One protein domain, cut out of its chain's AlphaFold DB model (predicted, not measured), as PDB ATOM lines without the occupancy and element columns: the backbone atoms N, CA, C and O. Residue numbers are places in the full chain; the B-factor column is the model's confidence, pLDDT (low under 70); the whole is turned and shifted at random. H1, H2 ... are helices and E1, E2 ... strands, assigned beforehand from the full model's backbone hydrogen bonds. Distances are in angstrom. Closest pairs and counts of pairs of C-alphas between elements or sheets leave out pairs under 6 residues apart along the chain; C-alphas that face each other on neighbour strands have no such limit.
ATOM      1  N   GLN A   9       9.051 -13.062  33.306       87.00
ATOM      2  CA  GLN A   9       8.220 -14.166  32.837       87.00
ATOM      3  C   GLN A   9       9.091 -15.179  32.094       87.00
ATOM      4  O   GLN A   9       9.846 -14.816  31.191       87.00
ATOM      5  N   GLU A  10       8.998 -16.444  32.496       83.38
ATOM      6  CA  GLU A  10       9.598 -17.553  31.758       83.38
ATOM      7  C   GLU A  10       8.734 -17.889  30.541       83.38
ATOM      8  O   GLU A  10       7.523 -18.087  30.656       83.38
ATOM      9  N   GLU A  11       9.365 -17.982  29.377       79.94
ATOM     10  CA  GLU A  11       8.738 -18.402  28.131       79.94
ATOM     11  C   GLU A  11       9.407 -19.684  27.621       79.94
ATOM     12  O   GLU A  11      10.637 -19.805  27.576       79.94
ATOM     13  N   MET A  12       8.586 -20.660  27.224       71.44
ATOM     14  CA  MET A  12       9.070 -21.891  26.603       71.44
ATOM     15  C   MET A  12       9.278 -21.670  25.108       71.44
ATOM     16  O   MET A  12       8.327 -21.422  24.367       71.44
ATOM     17  N   SER A  13      10.520 -21.814  24.648       66.75
ATOM     18  CA  SER A  13      10.798 -21.958  23.223       66.75
ATOM     19  C   SER A  13      10.589 -23.413  22.787       66.75
ATOM     20  O   SER A  13      10.907 -24.352  23.518       66.75
ATOM     21  N   TYR A  14      10.096 -23.621  21.563       60.06
ATOM     22  CA  TYR A  14      10.006 -24.959  20.956       60.06
ATOM     23  C   TYR A  14      11.376 -25.659  20.843       60.06
ATOM     24  O   TYR A  14      11.429 -26.875  20.690       60.06
ATOM     25  N   SER A  15      12.476 -24.900  20.916       70.25
ATOM     26  CA  SER A  15      13.861 -25.375  20.837       70.25
ATOM     27  C   SER A  15      14.485 -25.751  22.188       70.25
ATOM     28  O   SER A  15      15.678 -26.029  22.226       70.25
ATOM     29  N   CYS A  16      13.706 -25.816  23.275       51.81
ATOM     30  CA  CYS A  16      14.174 -26.189  24.621       51.81
ATOM     31  C   CYS A  16      15.241 -25.262  25.237       51.81
ATOM     32  O   CYS A  16      15.926 -25.666  26.175       51.81
ATOM     33  N   ASP A  17      15.323 -24.006  24.795       69.62
ATOM     34  CA  ASP A  17      16.048 -22.964  25.523       69.62
ATOM     35  C   ASP A  17      15.060 -22.187  26.403       69.62
ATOM     36  O   ASP A  17      13.998 -21.760  25.933       69.62
ATOM     37  N   THR A  18      15.389 -22.023  27.687       69.25
ATOM     38  CA  THR A  18      14.605 -21.193  28.615       69.25
ATOM     39  C   THR A  18      14.782 -19.733  28.216       69.25
ATOM     40  O   THR A  18      15.901 -19.220  28.256       69.25
ATOM     41  N   MET A  19      13.696 -19.059  27.833       79.75
ATOM     42  CA  MET A  19      13.723 -17.632  27.531       79.75
ATOM     43  C   MET A  19      13.136 -16.852  28.705       79.75
ATOM     44  O   MET A  19      12.097 -17.216  29.247       79.75
ATOM     45  N   LEU A  20      13.820 -15.785  29.115       84.31
ATOM     46  CA  LEU A  20      13.372 -14.907  30.193       84.31
ATOM     47  C   LEU A  20      12.975 -13.558  29.605       84.31
ATOM     48  O   LEU A  20      13.823 -12.853  29.054       84.31
ATOM     49  N   HIS A  21      11.711 -13.179  29.757       85.88
ATOM     50  CA  HIS A  21      11.239 -11.845  29.416       85.88
ATOM     51  C   HIS A  21      11.219 -10.969  30.667       85.88
ATOM     52  O   HIS A  21      10.552 -11.293  31.647       85.88
ATOM     53  N   ILE A  22      11.963  -9.862  30.642       87.81
ATOM     54  CA  ILE A  22      12.057  -8.922  31.764       87.81
ATOM     55  C   ILE A  22      11.159  -7.729  31.470       87.81
ATOM     56  O   ILE A  22      11.317  -7.056  30.451       87.81
ATOM     57  N   TYR A  23      10.250  -7.442  32.391       88.62
ATOM     58  CA  TYR A  23       9.329  -6.323  32.305       88.62
ATOM     59  C   TYR A  23       9.714  -5.214  33.286       88.62
ATOM     60  O   TYR A  23      10.295  -5.479  34.341       88.62
ATOM     61  N   PRO A  24       9.349  -3.956  32.991       87.62
ATOM     62  CA  PRO A  24       9.417  -2.894  33.979       87.62
ATOM     63  C   PRO A  24       8.554  -3.228  35.203       87.62
ATOM     64  O   PRO A  24       7.435  -3.737  35.081       87.62
ATOM     65  N   THR A  25       9.054  -2.903  36.390       89.50
ATOM     66  CA  THR A  25       8.255  -2.935  37.617       89.50
ATOM     67  C   THR A  25       7.507  -1.610  37.754       89.50
ATOM     68  O   THR A  25       8.104  -0.534  37.672       89.50
ATOM     69  N   VAL A  26       6.191  -1.674  37.953       86.62
ATOM     70  CA  VAL A  26       5.359  -0.480  38.166       86.62
ATOM     71  C   VAL A  26       5.825   0.242  39.434       86.62
ATOM     72  O   VAL A  26       6.056  -0.398  40.456       86.62
ATOM     73  N   ASN A  27       5.956   1.572  39.371       87.94
ATOM     74  CA  ASN A  27       6.426   2.422  40.477       87.94
ATOM     75  C   ASN A  27       7.835   2.080  41.000       87.94
ATOM     76  O   ASN A  27       8.129   2.315  42.171       87.94
ATOM     77  N   MET A  28       8.707   1.531  40.149       86.81
ATOM     78  CA  MET A  28      10.116   1.338  40.493       86.81
ATOM     79  C   MET A  28      10.754   2.677  40.893       86.81
ATOM     80  O   MET A  28      10.639   3.669  40.169       86.81
ATOM     81  N   ASP A  29      11.443   2.695  42.034       89.44
ATOM     82  CA  ASP A  29      12.184   3.869  42.479       89.44
ATOM     83  C   ASP A  29      13.535   3.964  41.755       89.44
ATOM     84  O   ASP A  29      14.417   3.120  41.921       89.44
ATOM     85  N   TYR A  30      13.697   5.019  40.956       88.12
ATOM     86  CA  TYR A  30      14.937   5.344  40.244       88.12
ATOM     87  C   TYR A  30      15.701   6.512  40.889       88.12
ATOM     88  O   TYR A  30      16.597   7.082  40.263       88.12
ATOM     89  N   SER A  31      15.355   6.899  42.122       93.62
ATOM     90  CA  SER A  31      16.026   7.969  42.873       93.62
ATOM     91  C   SER A  31      17.494   7.660  43.173       93.62
ATOM     92  O   SER A  31      18.300   8.580  43.289       93.62
ATOM     93  N   VAL A  32      17.859   6.374  43.217       93.69
ATOM     94  CA  VAL A  32      19.243   5.910  43.392       93.69
ATOM     95  C   VAL A  32      20.165   6.332  42.241       93.69
ATOM     96  O   VAL A  32      21.376   6.400  42.426       93.69
ATOM     97  N   LEU A  33      19.607   6.622  41.060       95.31
ATOM     98  CA  LEU A  33      20.369   7.025  39.884       95.31
ATOM     99  C   LEU A  33      20.526   8.545  39.831       95.31
ATOM    100  O   LEU A  33      19.548   9.299  39.844       95.31
ATOM    101  N   THR A  34      21.766   8.985  39.662       97.56
ATOM    102  CA  THR A  34      22.106  10.376  39.363       97.56
ATOM    103  C   THR A  34      21.628  10.777  37.965       97.56
ATOM    104  O   THR A  34      21.448   9.941  37.076       97.56
ATOM    105  N   ASP A  35      21.492  12.081  37.716       96.94
ATOM    106  CA  ASP A  35      21.102  12.592  36.393       96.94
ATOM    107  C   ASP A  35      22.107  12.210  35.298       96.94
ATOM    108  O   ASP A  35      21.738  11.954  34.150       96.94
ATOM    109  N   ARG A  36      23.391  12.101  35.660       97.38
ATOM    110  CA  ARG A  36      24.434  11.625  34.748       97.38
ATOM    111  C   ARG A  36      24.213  10.165  34.356       97.38
ATOM    112  O   ARG A  36      24.364   9.835  33.182       97.38
ATOM    113  N   GLU A  37      23.884   9.302  35.311       97.31
ATOM    114  CA  GLU A  37      23.604   7.886  35.040       97.31
ATOM    115  C   GLU A  37      22.345   7.731  34.190       97.31
ATOM    116  O   GLU A  37      22.376   7.010  33.196       97.31
ATOM    117  N   LYS A  38      21.282   8.487  34.494       95.81
ATOM    118  CA  LYS A  38      20.066   8.533  33.667       95.81
ATOM    119  C   LYS A  38      20.373   8.962  32.233       95.81
ATOM    120  O   LYS A  38      19.978   8.274  31.301       95.81
ATOM    121  N   SER A  39      21.190  10.001  32.042       96.81
ATOM    122  CA  SER A  39      21.609  10.442  30.703       96.81
ATOM    123  C   SER A  39      22.392   9.374  29.928       96.81
ATOM    124  O   SER A  39      22.290   9.290  28.703       96.81
ATOM    125  N   ILE A  40      23.188   8.546  30.612       95.25
ATOM    126  CA  ILE A  40      23.867   7.407  29.979       95.25
ATOM    127  C   ILE A  40      22.836   6.360  29.545       95.25
ATOM    128  O   ILE A  40      22.905   5.891  28.409       95.25
ATOM    129  N   LEU A  41      21.866   6.035  30.404       94.88
ATOM    130  CA  LEU A  41      20.787   5.103  30.072       94.88
ATOM    131  C   LEU A  41      19.960   5.597  28.881       94.88
ATOM    132  O   LEU A  41      19.728   4.820  27.961       94.88
ATOM    133  N   ASP A  42      19.612   6.884  28.828       95.94
ATOM    134  CA  ASP A  42      18.874   7.476  27.705       95.94
ATOM    135  C   ASP A  42      19.623   7.311  26.377       95.94
ATOM    136  O   ASP A  42      19.021   6.984  25.355       95.94
ATOM    137  N   LYS A  43      20.953   7.471  26.378       95.56
ATOM    138  CA  LYS A  43      21.780   7.237  25.182       95.56
ATOM    139  C   LYS A  43      21.755   5.776  24.746       95.56
ATOM    140  O   LYS A  43      21.668   5.505  23.549       95.56
ATOM    141  N   VAL A  44      21.827   4.841  25.693       94.31
ATOM    142  CA  VAL A  44      21.744   3.399  25.411       94.31
ATOM    143  C   VAL A  44      20.359   3.050  24.861       94.31
ATOM    144  O   VAL A  44      20.265   2.410  23.816       94.31
ATOM    145  N   ILE A  45      19.286   3.530  25.495       94.25
ATOM    146  CA  ILE A  45      17.905   3.329  25.036       94.25
ATOM    147  C   ILE A  45      17.742   3.886  23.626       94.25
ATOM    148  O   ILE A  45      17.290   3.174  22.736       94.25
ATOM    149  N   MET A  46      18.164   5.125  23.383       95.69
ATOM    150  CA  MET A  46      18.065   5.749  22.065       95.69
ATOM    151  C   MET A  46      18.837   4.968  20.996       95.69
ATOM    152  O   MET A  46      18.375   4.871  19.861       95.69
ATOM    153  N   LYS A  47      19.990   4.383  21.344       94.56
ATOM    154  CA  LYS A  47      20.786   3.586  20.408       94.56
ATOM    155  C   LYS A  47      20.104   2.276  20.023       94.56
ATOM    156  O   LYS A  47      20.150   1.903  18.852       94.56
ATOM    157  N   PHE A  48      19.537   1.573  20.999       94.44
ATOM    158  CA  PHE A  48      19.098   0.186  20.837       94.44
ATOM    159  C   PHE A  48      17.573   0.008  20.803       94.44
ATOM    160  O   PHE A  48      17.112  -1.102  20.570       94.44
ATOM    161  N   SER A  49      16.771   1.065  20.967       93.88
ATOM    162  CA  SER A  49      15.298   0.982  21.010       93.88
ATOM    163  C   SER A  49      14.666   0.371  19.758       93.88
ATOM    164  O   SER A  49      13.623  -0.267  19.847       93.88
ATOM    165  N   ALA A  50      15.298   0.549  18.596       94.81
ATOM    166  CA  ALA A  50      14.840  -0.007  17.324       94.81
ATOM    167  C   ALA A  50      15.467  -1.373  16.983       94.81
ATOM    168  O   ALA A  50      15.162  -1.940  15.934       94.81
ATOM    169  N   TYR A  51      16.370  -1.888  17.823       94.75
ATOM    170  CA  TYR A  51      17.106  -3.118  17.548       94.75
ATOM    171  C   TYR A  51      16.306  -4.329  18.022       94.75
ATOM    172  O   TYR A  51      15.757  -4.349  19.124       94.75
ATOM    173  N   ARG A  52      16.297  -5.389  17.216       92.50
ATOM    174  CA  ARG A  52      15.844  -6.715  17.643       92.50
ATOM    175  C   ARG A  52      17.002  -7.463  18.297       92.50
ATOM    176  O   ARG A  52      18.166  -7.110  18.118       92.50
ATOM    177  N   ALA A  53      16.699  -8.564  18.987       87.62
ATOM    178  CA  ALA A  53      17.713  -9.394  19.644       87.62
ATOM    179  C   ALA A  53      18.878  -9.777  18.706       87.62
ATOM    180  O   ALA A  53      20.041  -9.650  19.078       87.62
ATOM    181  N   LYS A  54      18.571 -10.158  17.456       92.19
ATOM    182  CA  LYS A  54      19.585 -10.476  16.440       92.19
ATOM    183  C   LYS A  54      20.484  -9.279  16.109       92.19
ATOM    184  O   LYS A  54      21.694  -9.450  16.017       92.19
ATOM    185  N   ASP A  55      19.915  -8.082  15.980       95.50
ATOM    186  CA  ASP A  55      20.673  -6.866  15.662       95.50
ATOM    187  C   ASP A  55      21.627  -6.496  16.806       95.50
ATOM    188  O   ASP A  55      22.751  -6.056  16.562       95.50
ATOM    189  N   ILE A  56      21.201  -6.707  18.057       92.81
ATOM    190  CA  ILE A  56      22.048  -6.510  19.243       92.81
ATOM    191  C   ILE A  56      23.200  -7.519  19.243       92.81
ATOM    192  O   ILE A  56      24.349  -7.114  19.404       92.81
ATOM    193  N   VAL A  57      22.927  -8.806  19.002       91.25
ATOM    194  CA  VAL A  57      23.968  -9.849  18.922       91.25
ATOM    195  C   VAL A  57      24.981  -9.531  17.819       91.25
ATOM    196  O   VAL A  57      26.187  -9.544  18.057       91.25
ATOM    197  N   GLU A  58      24.513  -9.173  16.623       94.81
ATOM    198  CA  GLU A  58      25.390  -8.778  15.517       94.81
ATOM    199  C   GLU A  58      26.179  -7.498  15.811       94.81
ATOM    200  O   GLU A  58      27.313  -7.350  15.349       94.81
ATOM    201  N   TYR A  59      25.603  -6.556  16.560       95.12
ATOM    202  CA  TYR A  59      26.312  -5.366  17.017       95.12
ATOM    203  C   TYR A  59      27.419  -5.727  18.015       95.12
ATOM    204  O   TYR A  59      28.555  -5.294  17.826       95.12
ATOM    205  N   MET A  60      27.115  -6.552  19.023       90.88
ATOM    206  CA  MET A  60      28.068  -7.004  20.044       90.88
ATOM    207  C   MET A  60      29.223  -7.811  19.441       90.88
ATOM    208  O   MET A  60      30.369  -7.624  19.837       90.88
ATOM    209  N   HIS A  61      28.968  -8.642  18.426       92.69
ATOM    210  CA  HIS A  61      30.018  -9.392  17.724       92.69
ATOM    211  C   HIS A  61      31.003  -8.514  16.931       92.69
ATOM    212  O   HIS A  61      32.010  -9.020  16.442       92.69
ATOM    213  N   LYS A  62      30.743  -7.206  16.807       93.75
ATOM    214  CA  LYS A  62      31.680  -6.226  16.230       93.75
ATOM    215  C   LYS A  62      32.548  -5.538  17.288       93.75
ATOM    216  O   LYS A  62      33.383  -4.714  16.923       93.75
ATOM    217  N   GLU A  63      32.330  -5.811  18.573       94.69
ATOM    218  CA  GLU A  63      33.189  -5.310  19.645       94.69
ATOM    219  C   GLU A  63      34.568  -5.966  19.565       94.69
ATOM    220  O   GLU A  63      34.684  -7.160  19.275       94.69
ATOM    221  N   LYS A  64      35.613  -5.197  19.890       94.69
ATOM    222  CA  LYS A  64      37.008  -5.659  19.833       94.69
ATOM    223  C   LYS A  64      37.210  -6.962  20.606       94.69
ATOM    224  O   LYS A  64      37.868  -7.878  20.129       94.69
ATOM    225  N   ALA A  65      36.579  -7.048  21.776       94.75
ATOM    226  CA  ALA A  65      36.580  -8.231  22.618       94.75
ATOM    227  C   ALA A  65      36.106  -9.494  21.881       94.75
ATOM    228  O   ALA A  65      36.765 -10.517  21.983       94.75
ATOM    229  N   TYR A  66      35.026  -9.421  21.098       93.19
ATOM    230  CA  TYR A  66      34.521 -10.567  20.336       93.19
ATOM    231  C   TYR A  66      35.369 -10.882  19.103       93.19
ATOM    232  O   TYR A  66      35.467 -12.042  18.715       93.19
ATOM    233  N   THR A  67      35.985  -9.874  18.484       94.62
ATOM    234  CA  THR A  67      36.790 -10.069  17.270       94.62
ATOM    235  C   THR A  67      38.216 -10.544  17.548       94.62
ATOM    236  O   THR A  67      38.827 -11.155  16.677       94.62
ATOM    237  N   GLU A  68      38.761 -10.255  18.733       95.56
ATOM    238  CA  GLU A  68      40.151 -10.572  19.101       95.56
ATOM    239  C   GLU A  68      40.291 -11.802  20.014       95.56
ATOM    240  O   GLU A  68      41.409 -12.191  20.346       95.56
ATOM    241  N   THR A  69      39.185 -12.451  20.388       95.56
ATOM    242  CA  THR A  69      39.198 -13.745  21.096       95.56
ATOM    243  C   THR A  69      38.606 -14.856  20.243       95.56
ATOM    244  O   THR A  69      37.703 -14.613  19.443       95.56
ATOM    245  N   ARG A  70      39.075 -16.096  20.415       94.56
ATOM    246  CA  ARG A  70      38.494 -17.246  19.713       94.56
ATOM    247  C   ARG A  70      37.175 -17.676  20.368       94.56
ATOM    248  O   ARG A  70      36.973 -17.453  21.562       94.56
ATOM    249  N   PRO A  71      36.282 -18.348  19.622       92.25
ATOM    250  CA  PRO A  71      35.066 -18.914  20.195       92.25
ATOM    251  C   PRO A  71      35.367 -19.821  21.396       92.25
ATOM    252  O   PRO A  71      36.162 -20.753  21.290       92.25
ATOM    253  N   GLY A  72      34.722 -19.544  22.531       89.69
ATOM    254  CA  GLY A  72      34.903 -20.290  23.780       89.69
ATOM    255  C   GLY A  72      36.097 -19.854  24.637       89.69
ATOM    256  O   GLY A  72      36.259 -20.380  25.737       89.69
ATOM    257  N   GLU A  73      36.914 -18.897  24.186       94.81
ATOM    258  CA  GLU A  73      37.981 -18.322  25.011       94.81
ATOM    259  C   GLU A  73      37.447 -17.295  26.016       94.81
ATOM    260  O   GLU A  73      36.430 -16.631  25.808       94.81
ATOM    261  N   ILE A  74      38.173 -17.147  27.126       95.06
ATOM    262  CA  ILE A  74      37.888 -16.119  28.126       95.06
ATOM    263  C   ILE A  74      38.322 -14.764  27.567       95.06
ATOM    264  O   ILE A  74      39.496 -14.565  27.254       95.06
ATOM    265  N   ILE A  75      37.391 -13.812  27.513       95.00
ATOM    266  CA  ILE A  75      37.690 -12.428  27.141       95.00
ATOM    267  C   ILE A  75      38.515 -11.772  28.261       95.00
ATOM    268  O   ILE A  75      38.015 -11.623  29.382       95.00
ATOM    269  N   PRO A  76      39.762 -11.336  27.999       95.19
ATOM    270  CA  PRO A  76      40.560 -10.641  28.996       95.19
ATOM    271  C   PRO A  76      39.991  -9.244  29.272       95.19
ATOM    272  O   PRO A  76      39.537  -8.535  28.370       95.19
ATOM    273  N   PHE A  77      40.091  -8.794  30.525       93.75
ATOM    274  CA  PHE A  77      39.577  -7.484  30.948       93.75
ATOM    275  C   PHE A  77      40.171  -6.309  30.149       93.75
ATOM    276  O   PHE A  77      39.504  -5.301  29.916       93.75
ATOM    277  N   SER A  78      41.414  -6.447  29.679       94.31
ATOM    278  CA  SER A  78      42.075  -5.457  28.826       94.31
ATOM    279  C   SER A  78      41.335  -5.188  27.518       94.31
ATOM    280  O   SER A  78      41.417  -4.064  27.034       94.31
ATOM    281  N   LEU A  79      40.623  -6.179  26.973       94.25
ATOM    282  CA  LEU A  79      39.793  -6.031  25.778       94.25
ATOM    283  C   LEU A  79      38.362  -5.622  26.136       94.25
ATOM    284  O   LEU A  79      37.786  -4.779  25.458       94.25
ATOM    285  N   ALA A  80      37.806  -6.148  27.231       91.06
ATOM    286  CA  ALA A  80      36.439  -5.837  27.663       91.06
ATOM    287  C   ALA A  80      36.223  -4.355  28.028       91.06
ATOM    288  O   ALA A  80      35.113  -3.844  27.905       91.06
ATOM    289  N   LYS A  81      37.275  -3.650  28.467       92.38
ATOM    290  CA  LYS A  81      37.202  -2.207  28.765       92.38
ATOM    291  C   LYS A  81      37.070  -1.325  27.517       92.38
ATOM    292  O   LYS A  81      36.756  -0.142  27.643       92.38
ATOM    293  N   GLU A  82      37.374  -1.852  26.332       92.12
ATOM    294  CA  GLU A  82      37.298  -1.112  25.075       92.12
ATOM    295  C   GLU A  82      35.906  -1.282  24.463       92.12
ATOM    296  O   GLU A  82      35.621  -2.286  23.821       92.12
TER     297      GLU A  82
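Overview. This is residues 9 to 82 of the 86 residues of the protein "Zinc finger/helix-turn-helix protein" of Firmicutes bacterium CAG:65 (UniProt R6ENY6). The model is an open, loosely wound chain: a two-stranded hairpin, E1 and E2, at one end, then a long link to a run of helices, H1 to H4, that follow one another with few contacts. The two short helices H3 and H4 close the run as a small touching pair, far from the hairpin. The printed part has 74 residues, with two named strands followed by four named helices; the sheet, in the order E1 - E2, is antiparallel, and the class is mixed, helices and strands. The whole is only just loose, close to extended, with a radius of gyration of the C-alphas of 16.5 A and spans of 43 by 38 by 22 A.

Arrangement. E1, residues 9 to 12, and E2, residues 18 to 23, form an antiparallel hairpin at 151 degrees, with N 11 and O 19 at 2.8 A and N 21 and O 9 at 2.9 A, within hydrogen-bond range. E1 is apart from H1, residues 35 to 48, and from H2, residues 53 to 60. H1 and H2 are close but not clearly touching; their closest C-alphas, of Phe 48 and Ile 56, are 7.5 A apart. They run opposite ways at a steep tilt of 68 degrees, only just short of about perpendicular. H2 and H3, residues 64 to 68, are close but not clearly touching, with the closest C-alphas, of Met 60 and Tyr 66, 7.4 A apart. H3 and H4, residues 77 to 80, touch; their closest C-alphas, of Ala 65 and Leu 79, are 5.0 A apart. Every O i to N i+4 pair is within hydrogen-bond range in H1, H2 and H3; H4 is too short for one.

Along the chain. E1 begins at C-alpha 9 (8.220, -14.166, 32.837), and E2 is 16.2 A long. H1, 20.0 A, begins at C-alpha 35 (21.102, 12.592, 36.393), and H2 is 10.6 A long. H4 ends at C-alpha 80 (36.439, -5.837, 27.663).

Size, cuts and confidence. The two C-alphas farthest apart, of Asn 27 and Arg 70, are 43.0 A apart. The printed part has no cut; the link from E2 to H1 is long, and its residues 24 to 29 stand free. Residues 13 to 14 and 16 to 18 have pLDDT under 70.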